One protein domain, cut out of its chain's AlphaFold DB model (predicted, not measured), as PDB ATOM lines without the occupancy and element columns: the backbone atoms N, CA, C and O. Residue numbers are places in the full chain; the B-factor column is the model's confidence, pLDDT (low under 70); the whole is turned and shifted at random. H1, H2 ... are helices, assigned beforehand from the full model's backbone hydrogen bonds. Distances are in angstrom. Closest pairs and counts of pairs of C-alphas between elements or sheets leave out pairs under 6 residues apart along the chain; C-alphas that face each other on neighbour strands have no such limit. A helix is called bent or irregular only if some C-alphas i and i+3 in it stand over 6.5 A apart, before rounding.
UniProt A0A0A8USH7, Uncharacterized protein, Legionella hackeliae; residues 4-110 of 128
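What this domain is: This is residues 4 to 110 of the 128 residues of an uncharacterized protein of Legionella hackeliae (UniProt A0A0A8USH7). A long helical hairpin, H1 and H2, makes the length of this domain, its two helices crossing at 37 degrees; H4 packs slantwise on the later part of H2, which has H1 and H4 on different sides. H3 touches no helix and makes a corner with H4 near their tight link. The printed part has 107 residues, with four named helices in the order H1, H2, H3, H4 and no named strand; the class is all helix. The whole is only just compact, close to loose, with a radius of gyration of the C-alphas of 15.5 A, and elongated, spanning 47 by 31 by 24 A.

Where its parts are: Find C-alpha 4 at (223.237, 230.866, 195.392); from there H1, residues 4 to 26, runs 32.8 A. Look next at C-alpha 39 at (216.580, 211.779, 230.983), where H2, residues 39 to 60, begins its 31.4 A. H3 is residues 76 to 87, 16.2 A. H4, residues 91 to 110, runs 26.5 A to C-alpha 110 at (222.584, 205.628, 211.738); it is only just irregular, with C-alphas 107 and 110 at 6.7 A.

How they stand to each other: H1 and H2 form a helical hairpin and touch, the closest C-alphas being those of Phe 17 and Ser 52 at 4.5 A. They run opposite ways at a steep tilt of 37 degrees, only just past shallow. H2 touches H4 with residues 50 to 60 alone; the closest C-alphas, of Ile 53 and Met 101, are 6.3 A apart. These two run opposite ways at a steep tilt of 49 degrees. H3 and H4 are close but not clearly touching, about perpendicular at 89 degrees; their closest C-alphas, of Leu 84 and Pro 91, are 7.1 A apart. H1 is apart from H3 and H4, and H2 is apart from H3. Every O i to N i+4 pair is within hydrogen-bond range in H1 and H3, against 16 of 18 in H2 and 15 of 16 in H4.

The domain as a whole: The C-alphas farthest apart, those of Asp 38 and Asn 75, are 47.6 A from each other. The printed part has no cut. Residues 27 to 38 and 61 to 75 are long links. The mean pLDDT of the printed part is 93.0, and no printed residue is under 70.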
ATOM      1  N   THR A   4     223.675 230.041 194.256       94.12
ATOM      2  CA  THR A   4     223.237 230.866 195.392       94.12
ATOM      3  C   THR A   4     222.496 230.026 196.426       94.12
ATOM      4  O   THR A   4     222.843 230.040 197.609       94.12
ATOM      5  N   THR A   5     221.541 229.206 195.986       94.44
ATOM      6  CA  THR A   5     220.828 228.274 196.870       94.44
ATOM      7  C   THR A   5     221.789 227.287 197.525       94.44
ATOM      8  O   THR A   5     221.647 226.970 198.709       94.44
ATOM      9  N   ARG A   6     222.790 226.804 196.780       92.94
ATOM     10  CA  ARG A   6     223.803 225.892 197.318       92.94
ATOM     11  C   ARG A   6     224.630 226.550 198.422       92.94
ATOM     12  O   ARG A   6     224.758 225.958 199.490       92.94
ATOM     13  N   LEU A   7     225.140 227.757 198.184       94.25
ATOM     14  CA  LEU A   7     225.928 228.511 199.162       94.25
ATOM     15  C   LEU A   7     225.118 228.819 200.422       94.25
ATOM     16  O   LEU A   7     225.605 228.592 201.524       94.25
ATOM     17  N   ARG A   8     223.851 229.231 200.272       96.06
ATOM     18  CA  ARG A   8     222.952 229.446 201.413       96.06
ATOM     19  C   ARG A   8     222.795 228.185 202.259       96.06
ATOM     20  O   ARG A   8     222.872 228.257 203.481       96.06
ATOM     21  N   ARG A   9     222.578 227.027 201.627       95.88
ATOM     22  CA  ARG A   9     222.439 225.752 202.349       95.88
ATOM     23  C   ARG A   9     223.721 225.379 203.077       95.88
ATOM     24  O   ARG A   9     223.639 225.026 204.240       95.88
ATOM     25  N   VAL A  10     224.879 225.514 202.433       95.12
ATOM     26  CA  VAL A  10     226.184 225.272 203.071       95.12
ATOM     27  C   VAL A  10     226.389 226.191 204.275       95.12
ATOM     28  O   VAL A  10     226.749 225.703 205.338       95.12
ATOM     29  N   GLY A  11     226.071 227.483 204.153       96.06
ATOM     30  CA  GLY A  11     226.120 228.419 205.279       96.06
ATOM     31  C   GLY A  11     225.239 227.979 206.452       96.06
ATOM     32  O   GLY A  11     225.690 227.996 207.592       96.06
ATOM     33  N   LEU A  12     224.021 227.496 206.175       97.19
ATOM     34  CA  LEU A  12     223.142 226.931 207.206       97.19
ATOM     35  C   LEU A  12     223.735 225.678 207.864       97.19
ATOM     36  O   LEU A  12     223.640 225.559 209.081       97.19
ATOM     37  N   LEU A  13     224.358 224.774 207.095       96.38
ATOM     38  CA  LEU A  13     225.040 223.595 207.651       96.38
ATOM     39  C   LEU A  13     226.146 224.023 208.624       96.38
ATOM     40  O   LEU A  13     226.197 223.512 209.739       96.38
ATOM     41  N   CYS A  14     226.969 225.008 208.244       95.38
ATOM     42  CA  CYS A  14     228.002 225.558 209.122       95.38
ATOM     43  C   CYS A  14     227.392 226.167 210.394       95.38
ATOM     44  O   CYS A  14     227.807 225.825 211.495       95.38
ATOM     45  N   SER A  15     226.363 227.014 210.271       96.81
ATOM     46  CA  SER A  15     225.702 227.616 211.436       96.81
ATOM     47  C   SER A  15     225.065 226.574 212.357       96.81
ATOM     48  O   SER A  15     225.115 226.712 213.578       96.81
ATOM     49  N   HIS A  16     224.462 225.527 211.792       97.38
ATOM     50  CA  HIS A  16     223.870 224.440 212.563       97.38
ATOM     51  C   HIS A  16     224.938 223.619 213.280       97.38
ATOM     52  O   HIS A  16     224.769 223.351 214.468       97.38
ATOM     53  N   PHE A  17     226.031 223.274 212.601       96.00
ATOM     54  CA  PHE A  17     227.180 222.621 213.219       96.00
ATOM     55  C   PHE A  17     227.705 223.437 214.407       96.00
ATOM     56  O   PHE A  17     227.717 222.944 215.533       96.00
ATOM     57  N   SER A  18     228.052 224.710 214.189       94.88
ATOM     58  CA  SER A  18     228.627 225.565 215.234       94.88
ATOM     59  C   SER A  18     227.686 225.737 216.427       94.88
ATOM     60  O   SER A  18     228.109 225.592 217.574       94.88
ATOM     61  N   ARG A  19     226.395 225.994 216.175       96.75
ATOM     62  CA  ARG A  19     225.393 226.175 217.235       96.75
ATOM     63  C   ARG A  19     225.219 224.917 218.080       96.75
ATOM     64  O   ARG A  19     225.221 225.010 219.303       96.75
ATOM     65  N   ASN A  20     225.064 223.756 217.449       97.00
ATOM     66  CA  ASN A  20     224.839 222.516 218.185       97.00
ATOM     67  C   ASN A  20     226.099 222.078 218.943       97.00
ATOM     68  O   ASN A  20     225.998 221.693 220.104       97.00
ATOM     69  N   CYS A  21     227.294 222.256 218.375       95.19
ATOM     70  CA  CYS A  21     228.528 222.018 219.116       95.19
ATOM     71  C   CYS A  21     228.640 222.937 220.344       95.19
ATOM     72  O   CYS A  21     229.050 222.489 221.417       95.19
ATOM     73  N   ALA A  22     228.268 224.216 220.211       94.75
ATOM     74  CA  ALA A  22     228.253 225.154 221.330       94.75
ATOM     75  C   ALA A  22     227.243 224.737 222.412       94.75
ATOM     76  O   ALA A  22     227.582 224.764 223.593       94.75
ATOM     77  N   TYR A  23     226.041 224.297 222.030       95.50
ATOM     78  CA  TYR A  23     225.033 223.802 222.974       95.50
ATOM     79  C   TYR A  23     225.467 222.522 223.686       95.50
ATOM     80  O   TYR A  23     225.343 222.442 224.907       95.50
ATOM     81  N   TYR A  24     226.050 221.568 222.957       94.88
ATOM     82  CA  TYR A  24     226.616 220.359 223.549       94.88
ATOM     83  C   TYR A  24     227.662 220.707 224.616       94.88
ATOM     84  O   TYR A  24     227.578 220.229 225.745       94.88
ATOM     85  N   ARG A  25     228.601 221.612 224.297       92.25
ATOM     86  CA  ARG A  25     229.632 222.079 225.242       92.25
ATOM     87  C   ARG A  25     229.042 222.824 226.438       92.25
ATOM     88  O   ARG A  25     229.456 222.581 227.566       92.25
ATOM     89  N   ALA A  26     228.078 223.714 226.208       93.75
ATOM     90  CA  ALA A  26     227.440 224.499 227.263       93.75
ATOM     91  C   ALA A  26     226.676 223.628 228.276       93.75
ATOM     92  O   ALA A  26     226.518 224.031 229.435       93.75
ATOM     93  N   GLY A  27     226.253 222.431 227.856       93.62
ATOM     94  CA  GLY A  27     225.604 221.429 228.698       93.62
ATOM     95  C   GLY A  27     226.499 220.812 229.776       93.62
ATOM     96  O   GLY A  27     225.979 220.131 230.652       93.62
ATOM     97  N   PHE A  28     227.813 221.060 229.767       93.25
ATOM     98  CA  PHE A  28     228.735 220.573 230.797       93.25
ATOM     99  C   PHE A  28     229.198 221.690 231.738       93.25
ATOM    100  O   PHE A  28     229.259 222.867 231.370       93.25
ATOM    101  N   ASP A  29     229.495 221.327 232.982       92.25
ATOM    102  CA  ASP A  29     230.145 222.200 233.954       92.25
ATOM    103  C   ASP A  29     231.681 222.176 233.823       92.25
ATOM    104  O   ASP A  29     232.258 221.508 232.961       92.25
ATOM    105  N   GLN A  30     232.359 222.923 234.694       89.19
ATOM    106  CA  GLN A  30     233.824 223.001 234.737       89.19
ATOM    107  C   GLN A  30     234.515 221.656 235.032       89.19
ATOM    108  O   GLN A  30     235.675 221.476 234.672       89.19
ATOM    109  N   ASN A  31     233.797 220.698 235.625       90.38
ATOM    110  CA  ASN A  31     234.278 219.352 235.931       90.38
ATOM    111  C   ASN A  31     233.918 218.338 234.832       90.38
ATOM    112  O   ASN A  31     234.096 217.136 235.026       90.38
ATOM    113  N   LYS A  32     233.412 218.805 233.677       86.06
ATOM    114  CA  LYS A  32     232.897 217.976 232.574       86.06
ATOM    115  C   LYS A  32     231.718 217.085 232.978       86.06
ATOM    116  O   LYS A  32     231.443 216.094 232.304       86.06
ATOM    117  N   GLN A  33     231.003 217.431 234.044       89.44
ATOM    118  CA  GLN A  33     229.757 216.767 234.402       89.44
ATOM    119  C   GLN A  33     228.603 217.414 233.644       89.44
ATOM    120  O   GLN A  33     228.586 218.628 233.430       89.44
ATOM    121  N   SER A  34     227.647 216.601 233.195       92.06
ATOM    122  CA  SER A  34     226.441 217.136 232.567       92.06
ATOM    123  C   SER A  34     225.649 217.956 233.589       92.06
ATOM    124  O   SER A  34     225.434 217.530 234.722       92.06
ATOM    125  N   LYS A  35     225.208 219.146 233.174       93.00
ATOM    126  CA  LYS A  35     224.282 219.994 233.937       93.00
ATOM    127  C   LYS A  35     222.846 219.468 233.875       93.00
ATOM    128  O   LYS A  35     222.018 219.877 234.688       93.00
ATOM    129  N   ALA A  36     222.539 218.608 232.903       92.62
ATOM    130  CA  ALA A  36     221.238 217.976 232.761       92.62
ATOM    131  C   ALA A  36     221.031 216.937 233.871       92.62
ATOM    132  O   ALA A  36     221.937 216.176 234.200       92.62
ATOM    133  N   LYS A  37     219.830 216.914 234.460       88.69
ATOM    134  CA  LYS A  37     219.522 216.048 235.611       88.69
ATOM    135  C   LYS A  37     218.515 214.946 235.313       88.69
ATOM    136  O   LYS A  37     218.561 213.911 235.965       88.69
ATOM    137  N   ASP A  38     217.615 215.167 234.360       93.56
ATOM    138  CA  ASP A  38     216.642 214.164 233.937       93.56
ATOM    139  C   ASP A  38     216.949 213.639 232.534       93.56
ATOM    140  O   ASP A  38     217.723 214.220 231.766       93.56
ATOM    141  N   GLN A  39     216.326 212.505 232.218       93.12
ATOM    142  CA  GLN A  39     216.580 211.779 230.983       93.12
ATOM    143  C   GLN A  39     216.269 212.613 229.738       93.12
ATOM    144  O   GLN A  39     216.965 212.480 228.735       93.12
ATOM    145  N   PHE A  40     215.265 213.494 229.794       94.88
ATOM    146  CA  PHE A  40     214.912 214.341 228.661       94.88
ATOM    147  C   PHE A  40     216.045 215.318 228.338       94.88
ATOM    148  O   PHE A  40     216.486 215.385 227.190       94.88
ATOM    149  N   TRP A  41     216.566 216.029 229.341       94.75
ATOM    150  CA  TRP A  41     217.658 216.982 229.127       94.75
ATOM    151  C   TRP A  41     218.972 216.301 228.755       94.75
ATOM    152  O   TRP A  41     219.714 216.838 227.935       94.75
ATOM    153  N   ILE A  42     219.247 215.118 229.312       91.56
ATOM    154  CA  ILE A  42     220.422 214.316 228.946       91.56
ATOM    155  C   ILE A  42     220.329 213.903 227.475       91.56
ATOM    156  O   ILE A  42     221.268 214.121 226.711       91.56
ATOM    157  N   THR A  43     219.180 213.373 227.050       92.94
ATOM    158  CA  THR A  43     218.944 213.003 225.650       92.94
ATOM    159  C   THR A  43     219.029 214.219 224.727       92.94
ATOM    160  O   THR A  43     219.671 214.144 223.683       92.94
ATOM    161  N   LEU A  44     218.451 215.362 225.108       94.88
ATOM    162  CA  LEU A  44     218.544 216.592 224.318       94.88
ATOM    163  C   LEU A  44     219.994 217.073 224.177       94.88
ATOM    164  O   LEU A  44     220.405 217.462 223.085       94.88
ATOM    165  N   GLN A  45     220.771 217.028 225.262       94.12
ATOM    166  CA  GLN A  45     222.185 217.381 225.233       94.12
ATOM    167  C   GLN A  45     222.954 216.480 224.261       94.12
ATOM    168  O   GLN A  45     223.685 217.001 223.420       94.12
ATOM    169  N   SER A  46     222.759 215.159 224.320       91.44
ATOM    170  CA  SER A  46     223.387 214.214 223.386       91.44
ATOM    171  C   SER A  46     222.960 214.453 221.934       91.44
ATOM    172  O   SER A  46     223.804 214.452 221.043       91.44
ATOM    173  N   ASN A  47     221.694 214.793 221.684       94.56
ATOM    174  CA  ASN A  47     221.220 215.089 220.328       94.56
ATOM    175  C   ASN A  47     221.947 216.284 219.687       94.56
ATOM    176  O   ASN A  47     222.089 216.336 218.465       94.56
ATOM    177  N   PHE A  48     222.433 217.252 220.474       96.06
ATOM    178  CA  PHE A  48     223.250 218.337 219.927       96.06
ATOM    179  C   PHE A  48     224.578 217.824 219.352       96.06
ATOM    180  O   PHE A  48     225.018 218.304 218.305       96.06
ATOM    181  N   LEU A  49     225.205 216.829 219.981       94.56
ATOM    182  CA  LEU A  49     226.383 216.167 219.421       94.56
ATOM    183  C   LEU A  49     226.024 215.470 218.104       94.56
ATOM    184  O   LEU A  49     226.672 215.725 217.090       94.56
ATOM    185  N   ASP A  50     224.953 214.679 218.093       94.88
ATOM    186  CA  ASP A  50     224.536 213.914 216.913       94.88
ATOM    187  C   ASP A  50     224.249 214.821 215.714       94.88
ATOM    188  O   ASP A  50     224.754 214.594 214.611       94.88
ATOM    189  N   ILE A  51     223.501 215.907 215.933       96.06
ATOM    190  CA  ILE A  51     223.222 216.899 214.891       96.06
ATOM    191  C   ILE A  51     224.528 217.514 214.392       96.06
ATOM    192  O   ILE A  51     224.725 217.621 213.184       96.06
ATOM    193  N   SER A  52     225.441 217.883 215.290       95.94
ATOM    194  CA  SER A  52     226.731 218.460 214.897       95.94
ATOM    195  C   SER A  52     227.503 217.523 213.969       95.94
ATOM    196  O   SER A  52     227.936 217.929 212.891       95.94
ATOM    197  N   ILE A  53     227.610 216.248 214.334       94.38
ATOM    198  CA  ILE A  53     228.312 215.238 213.536       94.38
ATOM    199  C   ILE A  53     227.638 215.059 212.172       94.38
ATOM    200  O   ILE A  53     228.313 215.038 211.140       94.38
ATOM    201  N   MET A  54     226.306 215.013 212.136       95.38
ATOM    202  CA  MET A  54     225.547 214.893 210.891       95.38
ATOM    203  C   MET A  54     225.730 216.098 209.964       95.38
ATOM    204  O   MET A  54     225.899 215.919 208.756       95.38
ATOM    205  N   GLU A  55     225.712 217.325 210.492       96.00
ATOM    206  CA  GLU A  55     225.947 218.526 209.684       96.00
ATOM    207  C   GLU A  55     227.389 218.598 209.168       96.00
ATOM    208  O   GLU A  55     227.607 218.928 207.998       96.00
ATOM    209  N   TRP A  56     228.364 218.202 209.991       95.69
ATOM    210  CA  TRP A  56     229.763 218.111 209.579       95.69
ATOM    211  C   TRP A  56     229.958 217.080 208.460       95.69
ATOM    212  O   TRP A  56     230.582 217.374 207.438       95.69
ATOM    213  N   LEU A  57     229.354 215.893 208.578       95.44
ATOM    214  CA  LEU A  57     229.458 214.839 207.564       95.44
ATOM    215  C   LEU A  57     228.772 215.202 206.242       95.44
ATOM    216  O   LEU A  57     229.241 214.775 205.194       95.44
ATOM    217  N   LYS A  58     227.733 216.045 206.229       95.12
ATOM    218  CA  LYS A  58     227.171 216.561 204.962       95.12
ATOM    219  C   LYS A  58     228.161 217.449 204.197       95.12
ATOM    220  O   LYS A  58     228.044 217.570 202.973       95.12
ATOM    221  N   LEU A  59     229.084 218.100 204.910       95.00
ATOM    222  CA  LEU A  59     230.107 218.982 204.345       95.00
ATOM    223  C   LEU A  59     231.378 218.214 203.977       95.00
ATOM    224  O   LEU A  59     231.909 218.431 202.890       95.00
ATOM    225  N   PHE A  60     231.846 217.318 204.848       94.12
ATOM    226  CA  PHE A  60     233.164 216.681 204.749       94.12
ATOM    227  C   PHE A  60     233.130 215.156 204.615       94.12
ATOM    228  O   PHE A  60     234.167 214.564 204.351       94.12
ATOM    229  N   GLY A  61     231.968 214.518 204.768       92.62
ATOM    230  CA  GLY A  61     231.794 213.066 204.798       92.62
ATOM    231  C   GLY A  61     232.022 212.397 203.445       92.62
ATOM    232  O   GLY A  61     233.151 212.043 203.113       92.62
ATOM    233  N   ASN A  62     230.956 212.147 202.680       90.75
ATOM    234  CA  ASN A  62     231.074 211.471 201.389       90.75
ATOM    235  C   ASN A  62     231.197 212.500 200.256       90.75
ATOM    236  O   ASN A  62     230.388 213.416 200.137       90.75
ATOM    237  N   HIS A  63     232.155 212.318 199.349       88.31
ATOM    238  CA  HIS A  63     232.294 213.143 198.140       88.31
ATOM    239  C   HIS A  63     231.035 213.137 197.253       88.31
ATOM    240  O   HIS A  63     230.787 214.089 196.504       88.31
ATOM    241  N   ASN A  64     230.193 212.108 197.367       89.00
ATOM    242  CA  ASN A  64     228.913 212.016 196.670       89.00
ATOM    243  C   ASN A  64     227.819 212.891 197.300       89.00
ATOM    244  O   ASN A  64     226.861 213.232 196.603       89.00
ATOM    245  N   ASP A  65     227.995 213.381 198.530       88.88
ATOM    246  CA  ASP A  65     227.007 214.226 199.197       88.88
ATOM    247  C   ASP A  65     226.774 215.539 198.450       88.88
ATOM    248  O   ASP A  65     227.671 216.149 197.857       88.88
ATOM    249  N   LYS A  66     225.518 215.989 198.455       90.25
ATOM    250  CA  LYS A  66     225.071 217.170 197.704       90.25
ATOM    251  C   LYS A  66     225.780 218.458 198.129       90.25
ATOM    252  O   LYS A  66     225.950 219.356 197.302       90.25
ATOM    253  N   HIS A  67     226.153 218.550 199.402       93.81
ATOM    254  CA  HIS A  67     226.754 219.739 200.008       93.81
ATOM    255  C   HIS A  67     228.246 219.569 200.297       93.81
ATOM    256  O   HIS A  67     228.834 220.441 200.930       93.81
ATOM    257  N   HIS A  68     228.856 218.489 199.796       94.44
ATOM    258  CA  HIS A  68     230.269 218.224 200.008       94.44
ATOM    259  C   HIS A  68     231.123 219.411 199.549       94.44
ATOM    260  O   HIS A  68     230.951 219.912 198.434       94.44
ATOM    261  N   TRP A  69     232.069 219.837 200.383       93.38
ATOM    262  CA  TRP A  69     232.827 221.083 200.235       93.38
ATOM    263  C   TRP A  69     233.531 221.229 198.869       93.38
ATOM    264  O   TRP A  69     233.511 222.310 198.275       93.38
ATOM    265  N   LYS A  70     234.042 220.129 198.289       92.94
ATOM    266  CA  LYS A  70     234.641 220.110 196.931       92.94
ATOM    267  C   LYS A  70     233.673 220.513 195.806       92.94
ATOM    268  O   LYS A  70     234.112 220.900 194.734       92.94
ATOM    269  N   LYS A  71     232.355 220.430 196.021       91.75
ATOM    270  CA  LYS A  71     231.323 220.863 195.054       91.75
ATOM    271  C   LYS A  71     230.934 222.336 195.217       91.75
ATOM    272  O   LYS A  71     230.042 222.814 194.507       91.75
ATOM    273  N   ILE A  72     231.518 223.014 196.205       91.81
ATOM    274  CA  ILE A  72     231.222 224.397 196.595       91.81
ATOM    275  C   ILE A  72     232.402 225.298 196.230       91.81
ATOM    276  O   ILE A  72     232.225 226.354 195.611       91.81
ATOM    277  N   ILE A  73     233.602 224.851 196.599       92.00
ATOM    278  CA  ILE A  73     234.855 225.575 196.431       92.00
ATOM    279  C   ILE A  73     235.500 225.194 195.098       92.00
ATOM    280  O   ILE A  73     235.691 224.016 194.825       92.00
ATOM    281  N   HIS A  74     235.846 226.189 194.274       88.56
ATOM    282  CA  HIS A  74     236.463 225.947 192.964       88.56
ATOM    283  C   HIS A  74     237.904 225.435 193.086       88.56
ATOM    284  O   HIS A  74     238.237 224.411 192.504       88.56
ATOM    285  N   ASN A  75     238.750 226.115 193.868       93.19
ATOM    286  CA  ASN A  75     240.117 225.669 194.141       93.19
ATOM    287  C   ASN A  75     240.150 224.883 195.459       93.19
ATOM    288  O   ASN A  75     240.487 225.417 196.518       93.19
ATOM    289  N   SER A  76     239.711 223.624 195.407       91.69
ATOM    290  CA  SER A  76     239.542 222.805 196.608       91.69
ATOM    291  C   SER A  76     240.860 222.506 197.330       91.69
ATOM    292  O   SER A  76     240.880 222.413 198.551       91.69
ATOM    293  N   GLU A  77     241.966 222.360 196.608       92.25
ATOM    294  CA  GLU A  77     243.256 222.030 197.223       92.25
ATOM    295  C   GLU A  77     243.828 223.213 198.007       92.25
ATOM    296  O   GLU A  77     244.145 223.074 199.188       92.25
ATOM    297  N   SER A  78     243.835 224.405 197.398       94.19
ATOM    298  CA  SER A  78     244.230 225.637 198.087       94.19
ATOM    299  C   SER A  78     243.369 225.891 199.325       94.19
ATOM    300  O   SER A  78     243.897 226.218 200.386       94.19
ATOM    301  N   PHE A  79     242.054 225.665 199.226       93.56
ATOM    302  CA  PHE A  79     241.159 225.793 200.372       93.56
ATOM    303  C   PHE A  79     241.450 224.773 201.473       93.56
ATOM    304  O   PHE A  79     241.500 225.170 202.633       93.56
ATOM    305  N   LYS A  80     241.662 223.486 201.145       92.75
ATOM    306  CA  LYS A  80     242.000 222.467 202.155       92.75
ATOM    307  C   LYS A  80     243.269 222.868 202.899       92.75
ATOM    308  O   LYS A  80     243.254 222.887 204.121       92.75
ATOM    309  N   ASN A  81     244.316 223.266 202.181       94.25
ATOM    310  CA  ASN A  81     245.579 223.677 202.794       94.25
ATOM    311  C   ASN A  81     245.406 224.914 203.685       94.25
ATOM    312  O   ASN A  81     245.864 224.921 204.822       94.25
ATOM    313  N   ALA A  82     244.690 225.937 203.208       94.25
ATOM    314  CA  ALA A  82     244.415 227.135 203.997       94.25
ATOM    315  C   ALA A  82     243.586 226.825 205.255       94.25
ATOM    316  O   ALA A  82     243.903 227.322 206.333       94.25
ATOM    317  N   MET A  83     242.558 225.982 205.129       92.94
ATOM    318  CA  MET A  83     241.712 225.550 206.241       92.94
ATOM    319  C   MET A  83     242.527 224.783 207.283       92.94
ATOM    320  O   MET A  83     242.476 225.132 208.455       92.94
ATOM    321  N   LEU A  84     243.302 223.780 206.864       93.25
ATOM    322  CA  LEU A  84     244.142 222.975 207.754       93.25
ATOM    323  C   LEU A  84     245.177 223.832 208.493       93.25
ATOM    324  O   LEU A  84     245.285 223.741 209.715       93.25
ATOM    325  N   ASN A  85     245.849 224.738 207.777       93.75
ATOM    326  CA  ASN A  85     246.788 225.686 208.375       93.75
ATOM    327  C   ASN A  85     246.102 226.604 209.393       93.75
ATOM    328  O   ASN A  85     246.633 226.823 210.477       93.75
ATOM    329  N   HIS A  86     244.911 227.117 209.073       92.81
ATOM    330  CA  HIS A  86     244.142 227.961 209.988       92.81
ATOM    331  C   HIS A  86     243.696 227.207 211.250       92.81
ATOM    332  O   HIS A  86     243.716 227.774 212.337       92.81
ATOM    333  N   CYS A  87     243.347 225.922 211.118       88.31
ATOM    334  CA  CYS A  87     243.004 225.058 212.251       88.31
ATOM    335  C   CYS A  87     244.224 224.630 213.078       88.31
ATOM    336  O   CYS A  87     244.041 224.071 214.157       88.31
ATOM    337  N   ASN A  88     245.445 224.808 212.558       93.00
ATOM    338  CA  ASN A  88     246.646 224.140 213.055       93.00
ATOM    339  C   ASN A  88     246.463 222.607 213.148       93.00
ATOM    340  O   ASN A  88     246.722 221.998 214.185       93.00
ATOM    341  N   VAL A  89     245.952 222.007 212.067       92.94
ATOM    342  CA  VAL A  89     245.658 220.568 211.951       92.94
ATOM    343  C   VAL A  89     246.410 219.997 210.754       92.94
ATOM    344  O   VAL A  89     246.351 220.567 209.664       92.94
ATOM    345  N   THR A  90     247.094 218.866 210.922       94.44
ATOM    346  CA  THR A  90     247.770 218.202 209.793       94.44
ATOM    347  C   THR A  90     246.774 217.455 208.895       94.44
ATOM    348  O   THR A  90     245.665 217.122 209.327       94.44
ATOM    349  N   PRO A  91     247.127 217.142 207.634       93.19
ATOM    350  CA  PRO A  91     246.295 216.287 206.792       93.19
ATOM    351  C   PRO A  91     245.959 214.940 207.449       93.19
ATOM    352  O   PRO A  91     244.819 214.495 207.364       93.19
ATOM    353  N   GLU A  92     246.914 214.321 208.142       94.69
ATOM    354  CA  GLU A  92     246.747 213.036 208.828       94.69
ATOM    355  C   GLU A  92     245.778 213.149 210.010       94.69
ATOM    356  O   GLU A  92     244.895 212.306 210.164       94.69
ATOM    357  N   GLU A  93     245.895 214.212 210.814       92.44
ATOM    358  CA  GLU A  93     244.943 214.499 211.892       92.44
ATOM    359  C   GLU A  93     243.532 214.732 211.339       92.44
ATOM    360  O   GLU A  93     242.556 214.236 211.901       92.44
ATOM    361  N   PHE A  94     243.407 215.436 210.211       92.50
ATOM    362  CA  PHE A  94     242.116 215.654 209.566       92.50
ATOM    363  C   PHE A  94     241.470 214.347 209.089       92.50
ATOM    364  O   PHE A  94     240.281 214.136 209.327       92.50
ATOM    365  N   GLU A  95     242.230 213.455 208.448       93.06
ATOM    366  CA  GLU A  95     241.711 212.142 208.038       93.06
ATOM    367  C   GLU A  95     241.354 211.268 209.256       93.06
ATOM    368  O   GLU A  95     240.362 210.533 209.230       93.06
ATOM    369  N   MET A  96     242.096 211.387 210.362       92.69
ATOM    370  CA  MET A  96     241.740 210.740 211.627       92.69
ATOM    371  C   MET A  96     240.397 211.262 212.164       92.69
ATOM    372  O   MET A  96     239.518 210.454 212.466       92.69
ATOM    373  N   TYR A  97     240.185 212.582 212.207       91.12
ATOM    374  CA  TYR A  97     238.900 213.164 212.622       91.12
ATOM    375  C   TYR A  97     237.754 212.761 211.706       91.12
ATOM    376  O   TYR A  97     236.661 212.452 212.181       91.12
ATOM    377  N   HIS A  98     237.996 212.721 210.396       93.00
ATOM    378  CA  HIS A  98     237.009 212.244 209.433       93.00
ATOM    379  C   HIS A  98     236.570 210.814 209.745       93.00
ATOM    380  O   HIS A  98     235.369 210.533 209.810       93.00
ATOM    381  N   LYS A  99     237.535 209.930 210.022       92.88
ATOM    382  CA  LYS A  99     237.268 208.542 210.399       92.88
ATOM    383  C   LYS A  99     236.497 208.442 211.715       92.88
ATOM    384  O   LYS A  99     235.536 207.679 211.772       92.88
ATOM    385  N   GLU A 100     236.869 209.206 212.742       92.56
ATOM    386  CA  GLU A 100     236.158 209.235 214.031       92.56
ATOM    387  C   GLU A 100     234.701 209.680 213.867       92.56
ATOM    388  O   GLU A 100     233.785 208.998 214.326       92.56
ATOM    389  N   MET A 101     234.478 210.785 213.152       92.19
ATOM    390  CA  MET A 101     233.146 211.323 212.866       92.19
ATOM    391  C   MET A 101     232.275 210.321 212.115       92.19
ATOM    392  O   MET A 101     231.111 210.104 212.458       92.19
ATOM    393  N   LYS A 102     232.846 209.688 211.087       92.81
ATOM    394  CA  LYS A 102     232.150 208.675 210.299       92.81
ATOM    395  C   LYS A 102     231.819 207.442 211.137       92.81
ATOM    396  O   LYS A 102     230.683 206.985 211.081       92.81
ATOM    397  N   SER A 103     232.773 206.946 211.928       90.88
ATOM    398  CA  SER A 103     232.565 205.801 212.823       90.88
ATOM    399  C   SER A 103     231.447 206.084 213.816       90.88
ATOM    400  O   SER A 103     230.568 205.250 213.991       90.88
ATOM    401  N   TYR A 104     231.432 207.283 214.407       91.19
ATOM    402  CA  TYR A 104     230.373 207.677 215.327       91.19
ATOM    403  C   TYR A 104     228.998 207.646 214.653       91.19
ATOM    404  O   TYR A 104     228.062 207.053 215.188       91.19
ATOM    405  N   ARG A 105     228.873 208.246 213.458       91.44
ATOM    406  CA  ARG A 105     227.614 208.211 212.703       91.44
ATOM    407  C   ARG A 105     227.184 206.779 212.431       91.44
ATOM    408  O   ARG A 105     226.040 206.446 212.714       91.44
ATOM    409  N   ASP A 106     228.069 205.987 211.837       90.31
ATOM    410  CA  ASP A 106     227.730 204.648 211.368       90.31
ATOM    411  C   ASP A 106     227.308 203.780 212.557       90.31
ATOM    412  O   ASP A 106     226.202 203.252 212.558       90.31
ATOM    413  N   GLN A 107     228.106 203.763 213.625       86.06
ATOM    414  CA  GLN A 107     227.885 202.867 214.756       86.06
ATOM    415  C   GLN A 107     226.772 203.322 215.705       86.06
ATOM    416  O   GLN A 107     226.054 202.477 216.223       86.06
ATOM    417  N   PHE A 108     226.602 204.628 215.946       82.25
ATOM    418  CA  PHE A 108     225.746 205.108 217.043       82.25
ATOM    419  C   PHE A 108     224.552 205.963 216.607       82.25
ATOM    420  O   PHE A 108     223.559 205.993 217.327       82.25
ATOM    421  N   ILE A 109     224.609 206.632 215.447       85.56
ATOM    422  CA  ILE A 109     223.491 207.467 214.962       85.56
ATOM    423  C   ILE A 109     222.628 206.711 213.946       85.56
ATOM    424  O   ILE A 109     221.403 206.746 214.018       85.56
ATOM    425  N   ALA A 110     223.261 206.100 212.943       82.56
ATOM    426  CA  ALA A 110     222.584 205.628 211.738       82.56
ATOM    427  C   ALA A 110     222.217 204.144 211.793       82.56
ATOM    428  O   ALA A 110     221.118 203.790 211.366       82.56
TER     429      ALA A 110